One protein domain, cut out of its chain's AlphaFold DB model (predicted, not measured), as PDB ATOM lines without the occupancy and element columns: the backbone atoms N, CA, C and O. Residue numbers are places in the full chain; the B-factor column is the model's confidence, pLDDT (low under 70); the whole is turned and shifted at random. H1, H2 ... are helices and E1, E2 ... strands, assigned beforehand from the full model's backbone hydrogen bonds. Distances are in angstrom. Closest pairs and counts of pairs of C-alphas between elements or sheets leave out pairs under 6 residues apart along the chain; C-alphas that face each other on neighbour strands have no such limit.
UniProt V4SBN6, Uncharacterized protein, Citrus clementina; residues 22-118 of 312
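This is residues 22 to 118 of the 312 residues of an uncharacterized protein of Citrus clementina (UniProt V4SBN6). Two antiparallel sheets are partly face to face, a twisted one of four strands and a smaller one whose long E4-E5 hairpin runs on beyond the other sheet as an arm. Residues 69 to 74 at its tip stick out, and the short helix H1 lies at the far end of the length. The 97 printed residues hold E1 to E7, then H1, and are mostly strand; the sheet orders are E1 E2 E7 E6 and E3 E4 E5. The whole is loose, radius of gyration of the C-alphas 15.7 A, and spans 60 by 23 by 20 A.

In the larger sheet, E2, residues 35 to 41, is antiparallel to E7, residues 104 to 110, with N 38 and O 107 2.8 A apart. The edge strand E1, residues 27 to 32, forms a hairpin with E2; N 30 and O 37 are 2.8 A apart. E6, residues 95 to 101, forms a hairpin with E7; N 99 and O 106 are 2.9 A apart. E3, residues 50 to 54, E4, residues 58 to 67, and E5, residues 76 to 85, form a meander, each strand the antiparallel neighbour of the one before; N 51 and O 62 are 2.8 A apart, as are N 61 and O 82. The closest C-alphas of E1 and E5, Thr 27 and Phe 84, are 7.9 A apart. E3 and E6 are only just apart, at 8.5 A. H1, residues 113 to 116, is on neither sheet and is too short for an O i to N i+4 pair.

E1 begins at C-alpha 27 (209.160, 190.829, 158.739). E2 and E7 each measure 19.6 A, E6 18.6 A, E4 28.9 A and E5 29.3 A. H1 ends at C-alpha 116 (231.137, 195.768, 166.123).

The farthest C-alphas, Gly 71 and Ala 117, are 60.6 A apart. The printed part has no cut and no long link. Mean pLDDT of the printed part is 77.0; residues 22 to 24, 66 to 78 and 113 to 118 are under 70.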
ATOM      1  N   SER A  22     196.214 191.463 154.837       42.66
ATOM      2  CA  SER A  22     197.363 192.006 154.092       42.66
ATOM      3  C   SER A  22     197.828 193.393 154.560       42.66
ATOM      4  O   SER A  22     198.659 194.017 153.899       42.66
ATOM      5  N   SER A  23     197.272 193.917 155.655       49.81
ATOM      6  CA  SER A  23     197.816 195.079 156.374       49.81
ATOM      7  C   SER A  23     199.006 194.695 157.261       49.81
ATOM      8  O   SER A  23     199.778 195.565 157.685       49.81
ATOM      9  N   ASN A  24     199.183 193.398 157.525       60.41
ATOM     10  CA  ASN A  24     200.264 192.873 158.332       60.41
ATOM     11  C   ASN A  24     201.415 192.409 157.427       60.41
ATOM     12  O   ASN A  24     201.561 191.228 157.121       60.41
ATOM     13  N   ILE A  25     202.230 193.359 156.953       71.25
ATOM     14  CA  ILE A  25     203.546 193.013 156.402       71.25
ATOM     15  C   ILE A  25     204.363 192.499 157.591       71.25
ATOM     16  O   ILE A  25     204.824 193.292 158.411       71.25
ATOM     17  N   SER A  26     204.479 191.180 157.727       76.06
ATOM     18  CA  SER A  26     205.359 190.577 158.722       76.06
ATOM     19  C   SER A  26     206.782 190.560 158.185       76.06
ATOM     20  O   SER A  26     207.013 190.271 157.007       76.06
ATOM     21  N   THR A  27     207.736 190.883 159.050       77.75
ATOM     22  CA  THR A  27     209.160 190.829 158.739       77.75
ATOM     23  C   THR A  27     209.884 189.935 159.721       77.75
ATOM     24  O   THR A  27     209.489 189.777 160.876       77.75
ATOM     25  N   ARG A  28     210.965 189.335 159.237       80.81
ATOM     26  CA  ARG A  28     211.921 188.592 160.041       80.81
ATOM     27  C   ARG A  28     213.320 189.020 159.646       80.81
ATOM     28  O   ARG A  28     213.629 189.060 158.458       80.81
ATOM     29  N   TRP A  29     214.154 189.285 160.638       81.50
ATOM     30  CA  TRP A  29     215.578 189.505 160.437       81.50
ATOM     31  C   TRP A  29     216.338 188.189 160.635       81.50
ATOM     32  O   TRP A  29     216.011 187.406 161.523       81.50
ATOM     33  N   GLU A  30     217.314 187.940 159.775       80.81
ATOM     34  CA  GLU A  30     218.265 186.832 159.836       80.81
ATOM     35  C   GLU A  30     219.668 187.435 159.776       80.81
ATOM     36  O   GLU A  30     219.900 188.375 159.005       80.81
ATOM     37  N   TYR A  31     220.606 186.916 160.565       79.31
ATOM     38  CA  TYR A  31     221.979 187.406 160.552       79.31
ATOM     39  C   TYR A  31     222.948 186.242 160.337       79.31
ATOM     40  O   TYR A  31     222.874 185.218 161.006       79.31
ATOM     41  N   ASP A  32     223.855 186.415 159.384       74.00
ATOM     42  CA  ASP A  32     224.833 185.424 158.943       74.00
ATOM     43  C   ASP A  32     226.191 186.123 158.826       74.00
ATOM     44  O   ASP A  32     226.501 186.754 157.814       74.00
ATOM     45  N   GLY A  33     226.959 186.118 159.917       74.56
ATOM     46  CA  GLY A  33     228.245 186.809 160.002       74.56
ATOM     47  C   GLY A  33     228.142 188.320 159.754       74.56
ATOM     48  O   GLY A  33     227.638 189.081 160.590       74.56
ATOM     49  N   ASP A  34     228.666 188.767 158.612       79.56
ATOM     50  CA  ASP A  34     228.603 190.158 158.160       79.56
ATOM     51  C   ASP A  34     227.335 190.468 157.355       79.56
ATOM     52  O   ASP A  34     227.061 191.632 157.077       79.56
ATOM     53  N   LYS A  35     226.535 189.470 156.992       83.81
ATOM     54  CA  LYS A  35     225.319 189.629 156.201       83.81
ATOM     55  C   LYS A  35     224.101 189.719 157.115       83.81
ATOM     56  O   LYS A  35     223.877 188.866 157.966       83.81
ATOM     57  N   ILE A  36     223.274 190.740 156.911       87.44
ATOM     58  CA  ILE A  36     222.013 190.930 157.636       87.44
ATOM     59  C   ILE A  36     220.878 190.952 156.618       87.44
ATOM     60  O   ILE A  36     220.943 191.680 155.629       87.44
ATOM     61  N   VAL A  37     219.843 190.149 156.834       89.50
ATOM     62  CA  VAL A  37     218.768 189.927 155.866       89.50
ATOM     63  C   VAL A  37     217.415 190.171 156.519       89.50
ATOM     64  O   VAL A  37     217.078 189.530 157.502       89.50
ATOM     65  N   CYS A  38     216.605 191.061 155.949       90.69
ATOM     66  CA  CYS A  38     215.188 191.190 156.277       90.69
ATOM     67  C   CYS A  38     214.351 190.430 155.250       90.69
ATOM     68  O   CYS A  38     214.437 190.709 154.054       90.69
ATOM     69  N   LYS A  39     213.520 189.493 155.708       90.62
ATOM     70  CA  LYS A  39     212.518 188.799 154.898       90.62
ATOM     71  C   LYS A  39     211.133 189.320 155.245       90.62
ATOM     72  O   LYS A  39     210.700 189.176 156.385       90.62
ATOM     73  N   ALA A  40     210.442 189.900 154.271       87.81
ATOM     74  CA  ALA A  40     209.093 190.431 154.408       87.81
ATOM     75  C   ALA A  40     208.087 189.583 153.620       87.81
ATOM     76  O   ALA A  40     208.257 189.369 152.418       87.81
ATOM     77  N   SER A  41     207.024 189.124 154.279       85.50
ATOM     78  CA  SER A  41     205.953 188.365 153.625       85.50
ATOM     79  C   SER A  41     205.032 189.306 152.846       85.50
ATOM     80  O   SER A  41     204.314 190.120 153.426       85.50
ATOM     81  N   LEU A  42     205.053 189.193 151.520       83.75
ATOM     82  CA  LEU A  42     204.290 190.002 150.569       83.75
ATOM     83  C   LEU A  42     203.647 189.090 149.498       83.75
ATOM     84  O   LEU A  42     203.982 189.184 148.312       83.75
ATOM     85  N   PRO A  43     202.713 188.194 149.876       78.12
ATOM     86  CA  PRO A  43     202.090 187.269 148.932       78.12
ATOM     87  C   PRO A  43     201.352 188.033 147.831       78.12
ATOM     88  O   PRO A  43     200.817 189.110 148.081       78.12
ATOM     89  N   ALA A  44     201.316 187.477 146.618       73.88
ATOM     90  CA  ALA A  44     200.657 188.069 145.445       73.88
ATOM     91  C   ALA A  44     201.036 189.546 145.177       73.88
ATOM     92  O   ALA A  44     200.200 190.347 144.751       73.88
ATOM     93  N   VAL A  45     202.291 189.914 145.456       76.88
ATOM     94  CA  VAL A  45     202.891 191.204 145.088       76.88
ATOM     95  C   VAL A  45     204.038 190.965 144.128       76.88
ATOM     96  O   VAL A  45     204.833 190.048 144.319       76.88
ATOM     97  N   ARG A  46     204.143 191.808 143.106       81.81
ATOM     98  CA  ARG A  46     205.299 191.830 142.211       81.81
ATOM     99  C   ARG A  46     206.284 192.875 142.707       81.81
ATOM    100  O   ARG A  46     205.872 193.896 143.244       81.81
ATOM    101  N   MET A  47     207.575 192.651 142.482       87.62
ATOM    102  CA  MET A  47     208.630 193.573 142.921       87.62
ATOM    103  C   MET A  47     208.398 195.024 142.452       87.62
ATOM    104  O   MET A  47     208.659 195.955 143.201       87.62
ATOM    105  N   GLU A  48     207.859 195.218 141.244       87.31
ATOM    106  CA  GLU A  48     207.536 196.541 140.676       87.31
ATOM    107  C   GLU A  48     206.463 197.322 141.453       87.31
ATOM    108  O   GLU A  48     206.448 198.550 141.416       87.31
ATOM    109  N   ASP A  49     205.606 196.617 142.192       86.56
ATOM    110  CA  ASP A  49     204.518 197.180 142.993       86.56
ATOM    111  C   ASP A  49     204.958 197.445 144.457       86.56
ATOM    112  O   ASP A  49     204.140 197.804 145.315       86.56
ATOM    113  N   VAL A  50     206.252 197.251 144.762       88.75
ATOM    114  CA  VAL A  50     206.861 197.468 146.082       88.75
ATOM    115  C   VAL A  50     207.844 198.631 146.029       88.75
ATOM    116  O   VAL A  50     208.861 198.596 145.342       88.75
ATOM    117  N   LYS A  51     207.595 199.646 146.852       91.62
ATOM    118  CA  LYS A  51     208.560 200.694 147.160       91.62
ATOM    119  C   LYS A  51     209.281 200.356 148.463       91.62
ATOM    120  O   LYS A  51     208.653 200.092 149.486       91.62
ATOM    121  N   ILE A  52     210.607 200.412 148.408       93.81
ATOM    122  CA  ILE A  52     211.509 200.154 149.530       93.81
ATOM    123  C   ILE A  52     212.252 201.451 149.819       93.81
ATOM    124  O   ILE A  52     212.952 201.973 148.949       93.81
ATOM    125  N   ASP A  53     212.087 201.976 151.025       92.88
ATOM    126  CA  ASP A  53     212.832 203.132 151.504       92.88
ATOM    127  C   ASP A  53     213.612 202.761 152.764       92.88
ATOM    128  O   ASP A  53     213.148 201.990 153.594       92.88
ATOM    129  N   ILE A  54     214.835 203.266 152.870       92.75
ATOM    130  CA  ILE A  54     215.777 202.917 153.935       92.75
ATOM    131  C   ILE A  54     216.404 204.222 154.385       92.75
ATOM    132  O   ILE A  54     217.089 204.870 153.587       92.75
ATOM    133  N   ASN A  55     216.184 204.589 155.640       85.94
ATOM    134  CA  ASN A  55     216.888 205.691 156.289       85.94
ATOM    135  C   ASN A  55     217.872 205.132 157.340       85.94
ATOM    136  O   ASN A  55     218.183 203.944 157.318       85.94
ATOM    137  N   ASP A  56     218.419 205.973 158.219       76.50
ATOM    138  CA  ASP A  56     219.412 205.532 159.213       76.50
ATOM    139  C   ASP A  56     218.819 204.756 160.401       76.50
ATOM    140  O   ASP A  56     219.573 204.203 161.198       76.50
ATOM    141  N   LYS A  57     217.489 204.728 160.545       77.81
ATOM    142  CA  LYS A  57     216.782 204.107 161.676       77.81
ATOM    143  C   LYS A  57     215.762 203.057 161.260       77.81
ATOM    144  O   LYS A  57     215.521 202.134 162.021       77.81
ATOM    145  N   GLU A  58     215.157 203.196 160.088       87.00
ATOM    146  CA  GLU A  58     213.986 202.428 159.677       87.00
ATOM    147  C   GLU A  58     214.079 201.977 158.210       87.00
ATOM    148  O   GLU A  58     214.554 202.696 157.322       87.00
ATOM    149  N   LEU A  59     213.561 200.773 157.967       90.25
ATOM    150  CA  LEU A  59     213.176 200.225 156.675       90.25
ATOM    151  C   LEU A  59     211.672 200.438 156.490       90.25
ATOM    152  O   LEU A  59     210.859 199.861 157.212       90.25
ATOM    153  N   THR A  60     211.290 201.199 155.475       89.69
ATOM    154  CA  THR A  60     209.894 201.402 155.089       89.69
ATOM    155  C   THR A  60     209.573 200.569 153.857       89.69
ATOM    156  O   THR A  60     210.166 200.745 152.791       89.69
ATOM    157  N   LEU A  61     208.595 199.677 153.992       90.00
ATOM    158  CA  LEU A  61     208.045 198.894 152.894       90.00
ATOM    159  C   LEU A  61     206.658 199.420 152.551       90.00
ATOM    160  O   LEU A  61     205.752 199.414 153.384       90.00
ATOM    161  N   THR A  62     206.483 199.856 151.310       87.25
ATOM    162  CA  THR A  62     205.204 200.311 150.779       87.25
ATOM    163  C   THR A  62     204.785 199.412 149.622       87.25
ATOM    164  O   THR A  62     205.492 199.306 148.628       87.25
ATOM    165  N   ARG A  63     203.605 198.807 149.723       82.56
ATOM    166  CA  ARG A  63     202.945 198.056 148.651       82.56
ATOM    167  C   ARG A  63     201.841 198.911 148.045       82.56
ATOM    168  O   ARG A  63     201.007 199.420 148.792       82.56
ATOM    169  N   GLU A  64     201.778 198.992 146.719       77.94
ATOM    170  CA  GLU A  64     200.675 199.634 145.994       77.94
ATOM    171  C   GLU A  64     200.036 198.642 145.019       77.94
ATOM    172  O   GLU A  64     200.665 198.206 144.064       77.94
ATOM    173  N   LEU A  65     198.774 198.266 145.246       70.19
ATOM    174  CA  LEU A  65     198.040 197.388 144.335       70.19
ATOM    175  C   LEU A  65     197.059 198.208 143.492       70.19
ATOM    176  O   LEU A  65     196.132 198.823 144.023       70.19
ATOM    177  N   ASN A  66     197.257 198.186 142.174       66.19
ATOM    178  CA  ASN A  66     196.325 198.742 141.198       66.19
ATOM    179  C   ASN A  66     195.550 197.592 140.541       66.19
ATOM    180  O   ASN A  66     196.045 196.966 139.609       66.19
ATOM    181  N   ILE A  67     194.335 197.314 141.015       62.81
ATOM    182  CA  ILE A  67     193.440 196.354 140.353       62.81
ATOM    183  C   ILE A  67     192.558 197.122 139.365       62.81
ATOM    184  O   ILE A  67     191.833 198.041 139.760       62.81
ATOM    185  N   SER A  68     192.627 196.761 138.084       57.47
ATOM    186  CA  SER A  68     191.689 197.224 137.061       57.47
ATOM    187  C   SER A  68     190.737 196.089 136.696       57.47
ATOM    188  O   SER A  68     191.087 195.216 135.903       57.47
ATOM    189  N   ASP A  69     189.527 196.112 137.243       54.66
ATOM    190  CA  ASP A  69     188.465 195.218 136.785       54.66
ATOM    191  C   ASP A  69     187.881 195.822 135.504       54.66
ATOM    192  O   ASP A  69     187.320 196.919 135.526       54.66
ATOM    193  N   GLY A  70     188.110 195.155 134.368       54.78
ATOM    194  CA  GLY A  70     187.843 195.627 133.003       54.78
ATOM    195  C   GLY A  70     186.371 195.892 132.655       54.78
ATOM    196  O   GLY A  70     185.825 195.263 131.756       54.78
ATOM    197  N   GLY A  71     185.739 196.852 133.326       50.53
ATOM    198  CA  GLY A  71     184.391 197.333 133.043       50.53
ATOM    199  C   GLY A  71     183.739 197.938 134.286       50.53
ATOM    200  O   GLY A  71     183.367 197.218 135.202       50.53
ATOM    201  N   THR A  72     183.559 199.261 134.278       47.50
ATOM    202  CA  THR A  72     182.899 200.076 135.321       47.50
ATOM    203  C   THR A  72     183.719 200.286 136.606       47.50
ATOM    204  O   THR A  72     183.506 199.661 137.636       47.50
ATOM    205  N   ILE A  73     184.662 201.231 136.502       49.31
ATOM    206  CA  ILE A  73     185.283 202.083 137.539       49.31
ATOM    207  C   ILE A  73     185.025 201.662 138.999       49.31
ATOM    208  O   ILE A  73     184.248 202.276 139.724       49.31
ATOM    209  N   LEU A  74     185.800 200.690 139.467       43.75
ATOM    210  CA  LEU A  74     186.203 200.584 140.867       43.75
ATOM    211  C   LEU A  74     187.719 200.393 140.892       43.75
ATOM    212  O   LEU A  74     188.229 199.293 141.070       43.75
ATOM    213  N   ARG A  75     188.458 201.491 140.686       51.06
ATOM    214  CA  ARG A  75     189.907 201.517 140.915       51.06
ATOM    215  C   ARG A  75     190.142 201.443 142.424       51.06
ATOM    216  O   ARG A  75     190.223 202.469 143.093       51.06
ATOM    217  N   ARG A  76     190.201 200.233 142.982       53.19
ATOM    218  CA  ARG A  76     190.637 200.030 144.368       53.19
ATOM    219  C   ARG A  76     192.155 200.174 144.405       53.19
ATOM    220  O   ARG A  76     192.884 199.241 144.097       53.19
ATOM    221  N   PHE A  77     192.606 201.382 144.732       54.41
ATOM    222  CA  PHE A  77     193.992 201.651 145.092       54.41
ATOM    223  C   PHE A  77     194.187 201.226 146.547       54.41
ATOM    224  O   PHE A  77     193.692 201.892 147.457       54.41
ATOM    225  N   LEU A  78     194.858 200.095 146.768       64.00
ATOM    226  CA  LEU A  78     195.248 199.672 148.110       64.00
ATOM    227  C   LEU A  78     196.737 199.952 148.294       64.00
ATOM    228  O   LEU A  78     197.578 199.271 147.706       64.00
ATOM    229  N   LYS A  79     197.041 200.956 149.120       77.31
ATOM    230  CA  LYS A  79     198.397 201.288 149.551       77.31
ATOM    231  C   LYS A  79     198.578 200.905 151.010       77.31
ATOM    232  O   LYS A  79     197.876 201.423 151.874       77.31
ATOM    233  N   VAL A  80     199.530 200.019 151.276       76.69
ATOM    234  CA  VAL A  80     199.913 199.604 152.630       76.69
ATOM    235  C   VAL A  80     201.368 199.984 152.832       76.69
ATOM    236  O   VAL A  80     202.211 199.600 152.028       76.69
ATOM    237  N   SER A  81     201.661 200.742 153.886       82.81
ATOM    238  CA  SER A  81     203.028 201.104 154.265       82.81
ATOM    239  C   SER A  81     203.310 200.638 155.681       82.81
ATOM    240  O   SER A  81     202.475 200.830 156.567       82.81
ATOM    241  N   ARG A  82     204.474 200.027 155.894       81.12
ATOM    242  CA  ARG A  82     204.958 199.615 157.211       81.12
ATOM    243  C   ARG A  82     206.404 200.041 157.379       81.12
ATOM    244  O   ARG A  82     207.196 199.907 156.450       81.12
ATOM    245  N   ASN A  83     206.709 200.517 158.576       81.88
ATOM    246  CA  ASN A  83     208.047 200.886 158.995       81.88
ATOM    247  C   ASN A  83     208.553 199.796 159.940       81.88
ATOM    248  O   ASN A  83     207.794 199.294 160.775       81.88
ATOM    249  N   PHE A  84     209.809 199.415 159.770       82.31
ATOM    250  CA  PHE A  84     210.499 198.424 160.580       82.31
ATOM    251  C   PHE A  84     211.806 199.026 161.051       82.31
ATOM    252  O   PHE A  84     212.581 199.506 160.224       82.31
ATOM    253  N   ASP A  85     212.069 198.968 162.349       80.81
ATOM    254  CA  ASP A  85     213.338 199.431 162.892       80.81
ATOM    255  C   ASP A  85     214.498 198.641 162.274       80.81
ATOM    256  O   ASP A  85     214.442 197.415 162.116       80.81
ATOM    257  N   LEU A  86     215.549 199.361 161.889       82.81
ATOM    258  CA  LEU A  86     216.794 198.770 161.435       82.81
ATOM    259  C   LEU A  86     217.578 198.257 162.647       82.81
ATOM    260  O   LEU A  86     217.733 198.985 163.631       82.81
ATOM    261  N   PRO A  87     218.129 197.034 162.578       77.00
ATOM    262  CA  PRO A  87     219.067 196.559 163.583       77.00
ATOM    263  C   PRO A  87     220.293 197.477 163.692       77.00
ATOM    264  O   PRO A  87     220.730 198.072 162.706       77.00
ATOM    265  N   ASP A  88     220.902 197.555 164.876       70.19
ATOM    266  CA  ASP A  88     222.112 198.364 165.070       70.19
ATOM    267  C   ASP A  88     223.220 197.970 164.068       70.19
ATOM    268  O   ASP A  88     223.491 196.790 163.826       70.19
ATOM    269  N   GLY A  89     223.875 198.971 163.477       73.31
ATOM    270  CA  GLY A  89     224.901 198.766 162.447       73.31
ATOM    271  C   GLY A  89     224.348 198.481 161.043       73.31
ATOM    272  O   GLY A  89     225.130 198.404 160.091       73.31
ATOM    273  N   VAL A  90     223.024 198.379 160.889       83.31
ATOM    274  CA  VAL A  90     222.351 198.412 159.589       83.31
ATOM    275  C   VAL A  90     222.006 199.855 159.258       83.31
ATOM    276  O   VAL A  90     221.290 200.530 159.990       83.31
ATOM    277  N   LYS A  91     222.522 200.333 158.130       86.00
ATOM    278  CA  LYS A  91     222.248 201.667 157.595       86.00
ATOM    279  C   LYS A  91     222.002 201.580 156.103       86.00
ATOM    280  O   LYS A  91     222.376 200.595 155.458       86.00
ATOM    281  N   ARG A  92     221.474 202.663 155.528       88.00
ATOM    282  CA  ARG A  92     221.331 202.791 154.073       88.00
ATOM    283  C   ARG A  92     222.651 202.565 153.331       88.00
ATOM    284  O   ARG A  92     222.640 201.929 152.281       88.00
ATOM    285  N   SER A  93     223.775 203.034 153.876       87.25
ATOM    286  CA  SER A  93     225.114 202.851 153.285       87.25
ATOM    287  C   SER A  93     225.501 201.386 153.087       87.25
ATOM    288  O   SER A  93     226.291 201.074 152.198       87.25
ATOM    289  N   ASN A  94     224.925 200.487 153.886       88.62
ATOM    290  CA  ASN A  94     225.324 199.086 153.920       88.62
ATOM    291  C   ASN A  94     224.331 198.183 153.191       88.62
ATOM    292  O   ASN A  94     224.508 196.967 153.153       88.62
ATOM    293  N   PHE A  95     223.289 198.765 152.600       92.12
ATOM    294  CA  PHE A  95     222.358 198.056 151.743       92.12
ATOM    295  C   PHE A  95     223.084 197.415 150.548       92.12
ATOM    296  O   PHE A  95     223.943 198.041 149.923       92.12
ATOM    297  N   LYS A  96     222.737 196.165 150.223       92.69
ATOM    298  CA  LYS A  96     223.336 195.405 149.114       92.69
ATOM    299  C   LYS A  96     222.352 195.082 148.011       92.69
ATOM    300  O   LYS A  96     222.631 195.366 146.851       92.69
ATOM    301  N   SER A  97     221.236 194.447 148.348       90.94
ATOM    302  CA  SER A  97     220.338 193.904 147.333       90.94
ATOM    303  C   SER A  97     218.931 193.685 147.852       90.94
ATOM    304  O   SER A  97     218.712 193.489 149.049       90.94
ATOM    305  N   THR A  98     217.990 193.642 146.915       92.81
ATOM    306  CA  THR A  98     216.615 193.196 147.133       92.81
ATOM    307  C   THR A  98     216.237 192.122 146.120       92.81
ATOM    308  O   THR A  98     216.644 192.192 144.963       92.81
ATOM    309  N   SER A  99     215.465 191.126 146.544       92.62
ATOM    310  CA  SER A  99     214.898 190.100 145.660       92.62
ATOM    311  C   SER A  99     213.505 189.682 146.125       92.62
ATOM    312  O   SER A  99     213.155 189.875 147.286       92.62
ATOM    313  N   MET A 100     212.706 189.125 145.217       90.50
ATOM    314  CA  MET A 100     211.348 188.660 145.489       90.50
ATOM    315  C   MET A 100     211.213 187.222 144.992       90.50
ATOM    316  O   MET A 100     211.353 186.981 143.794       90.50
ATOM    317  N   GLU A 101     210.948 186.282 145.895       90.31
ATOM    318  CA  GLU A 101     210.797 184.855 145.582       90.31
ATOM    319  C   GLU A 101     209.612 184.292 146.368       90.31
ATOM    320  O   GLU A 101     209.487 184.554 147.561       90.31
ATOM    321  N   ASP A 102     208.696 183.594 145.690       85.94
ATOM    322  CA  ASP A 102     207.511 182.961 146.291       85.94
ATOM    323  C   ASP A 102     206.684 183.868 147.227       85.94
ATOM    324  O   ASP A 102     206.119 183.436 148.231       85.94
ATOM    325  N   GLY A 103     206.590 185.160 146.893       83.06
ATOM    326  CA  GLY A 103     205.865 186.137 147.708       83.06
ATOM    327  C   GLY A 103     206.627 186.619 148.946       83.06
ATOM    328  O   GLY A 103     206.023 187.235 149.818       83.06
ATOM    329  N   VAL A 104     207.933 186.368 149.037       88.38
ATOM    330  CA  VAL A 104     208.811 186.858 150.103       88.38
ATOM    331  C   VAL A 104     209.816 187.846 149.522       88.38
ATOM    332  O   VAL A 104     210.640 187.502 148.673       88.38
ATOM    333  N   LEU A 105     209.768 189.083 150.014       91.62
ATOM    334  CA  LEU A 105     210.769 190.098 149.717       91.62
ATOM    335  C   LEU A 105     211.966 189.896 150.640       91.62
ATOM    336  O   LEU A 105     211.822 189.911 151.857       91.62
ATOM    337  N   THR A 106     213.154 189.780 150.066       93.38
ATOM    338  CA  THR A 106     214.420 189.678 150.789       93.38
ATOM    339  C   THR A 106     215.206 190.969 150.600       93.38
ATOM    340  O   THR A 106     215.522 191.331 149.472       93.38
ATOM    341  N   VAL A 107     215.541 191.663 151.687       94.56
ATOM    342  CA  VAL A 107     216.351 192.891 151.720       94.56
ATOM    343  C   VAL A 107     217.662 192.570 152.435       94.56
ATOM    344  O   VAL A 107     217.646 192.177 153.596       94.56
ATOM    345  N   THR A 108     218.799 192.694 151.755       93.44
ATOM    346  CA  THR A 108     220.116 192.314 152.291       93.44
ATOM    347  C   THR A 108     220.983 193.537 152.556       93.44
ATOM    348  O   THR A 108     221.088 194.435 151.720       93.44
ATOM    349  N   PHE A 109     221.662 193.515 153.695       91.81
ATOM    350  CA  PHE A 109     222.623 194.497 154.168       91.81
ATOM    351  C   PHE A 109     223.939 193.802 154.532       91.81
ATOM    352  O   PHE A 109     223.953 192.606 154.827       91.81
ATOM    353  N   THR A 110     225.034 194.555 154.558       88.00
ATOM    354  CA  THR A 110     226.249 194.163 155.285       88.00
ATOM    355  C   THR A 110     226.331 194.877 156.629       88.00
ATOM    356  O   THR A 110     225.821 195.981 156.797       88.00
ATOM    357  N   ARG A 111     226.984 194.267 157.604       73.94
ATOM    358  CA  ARG A 111     227.249 194.834 158.920       73.94
ATOM    359  C   ARG A 111     228.493 195.716 158.834       73.94
ATOM    360  O   ARG A 111     229.528 195.279 158.337       73.94
ATOM    361  N   ASP A 112     228.406 196.952 159.323       70.38
ATOM    362  CA  ASP A 112     229.587 197.812 159.454       70.38
ATOM    363  C   ASP A 112     230.524 197.270 160.541       70.38
ATOM    364  O   ASP A 112     230.140 197.183 161.708       70.38
ATOM    365  N   ALA A 113     231.781 196.990 160.187       56.41
ATOM    366  CA  ALA A 113     232.805 196.524 161.128       56.41
ATOM    367  C   ALA A 113     233.089 197.528 162.270       56.41
ATOM    368  O   ALA A 113     233.471 197.137 163.369       56.41
ATOM    369  N   ALA A 114     232.853 198.827 162.043       52.78
ATOM    370  CA  ALA A 114     232.990 199.865 163.068       52.78
ATOM    371  C   ALA A 114     231.857 199.840 164.117       52.78
ATOM    372  O   ALA A 114     232.048 200.321 165.231       52.78
ATOM    373  N   ALA A 115     230.693 199.254 163.805       52.25
ATOM    374  CA  ALA A 115     229.611 199.065 164.775       52.25
ATOM    375  C   ALA A 115     229.883 197.882 165.728       52.25
ATOM    376  O   ALA A 115     229.372 197.852 166.848       52.25
ATOM    377  N   THR A 116     230.737 196.934 165.320       46.72
ATOM    378  CA  THR A 116     231.137 195.768 166.123       46.72
ATOM    379  C   THR A 116     231.974 196.165 167.346       46.72
ATOM    380  O   THR A 116     231.844 195.547 168.397       46.72
ATOM    381  N   ALA A 117     232.764 197.241 167.254       41.12
ATOM    382  CA  ALA A 117     233.605 197.721 168.356       41.12
ATOM    383  C   ALA A 117     232.828 198.457 169.469       41.12
ATOM    384  O   ALA A 117     233.309 198.521 170.592       41.12
ATOM    385  N   ASN A 118     231.613 198.944 169.186       41.00
ATOM    386  CA  ASN A 118     230.740 199.595 170.176       41.00
ATOM    387  C   ASN A 118     229.663 198.653 170.741       41.00
ATOM    388  O   ASN A 118     228.780 199.086 171.472       41.00
TER     389      ASN A 118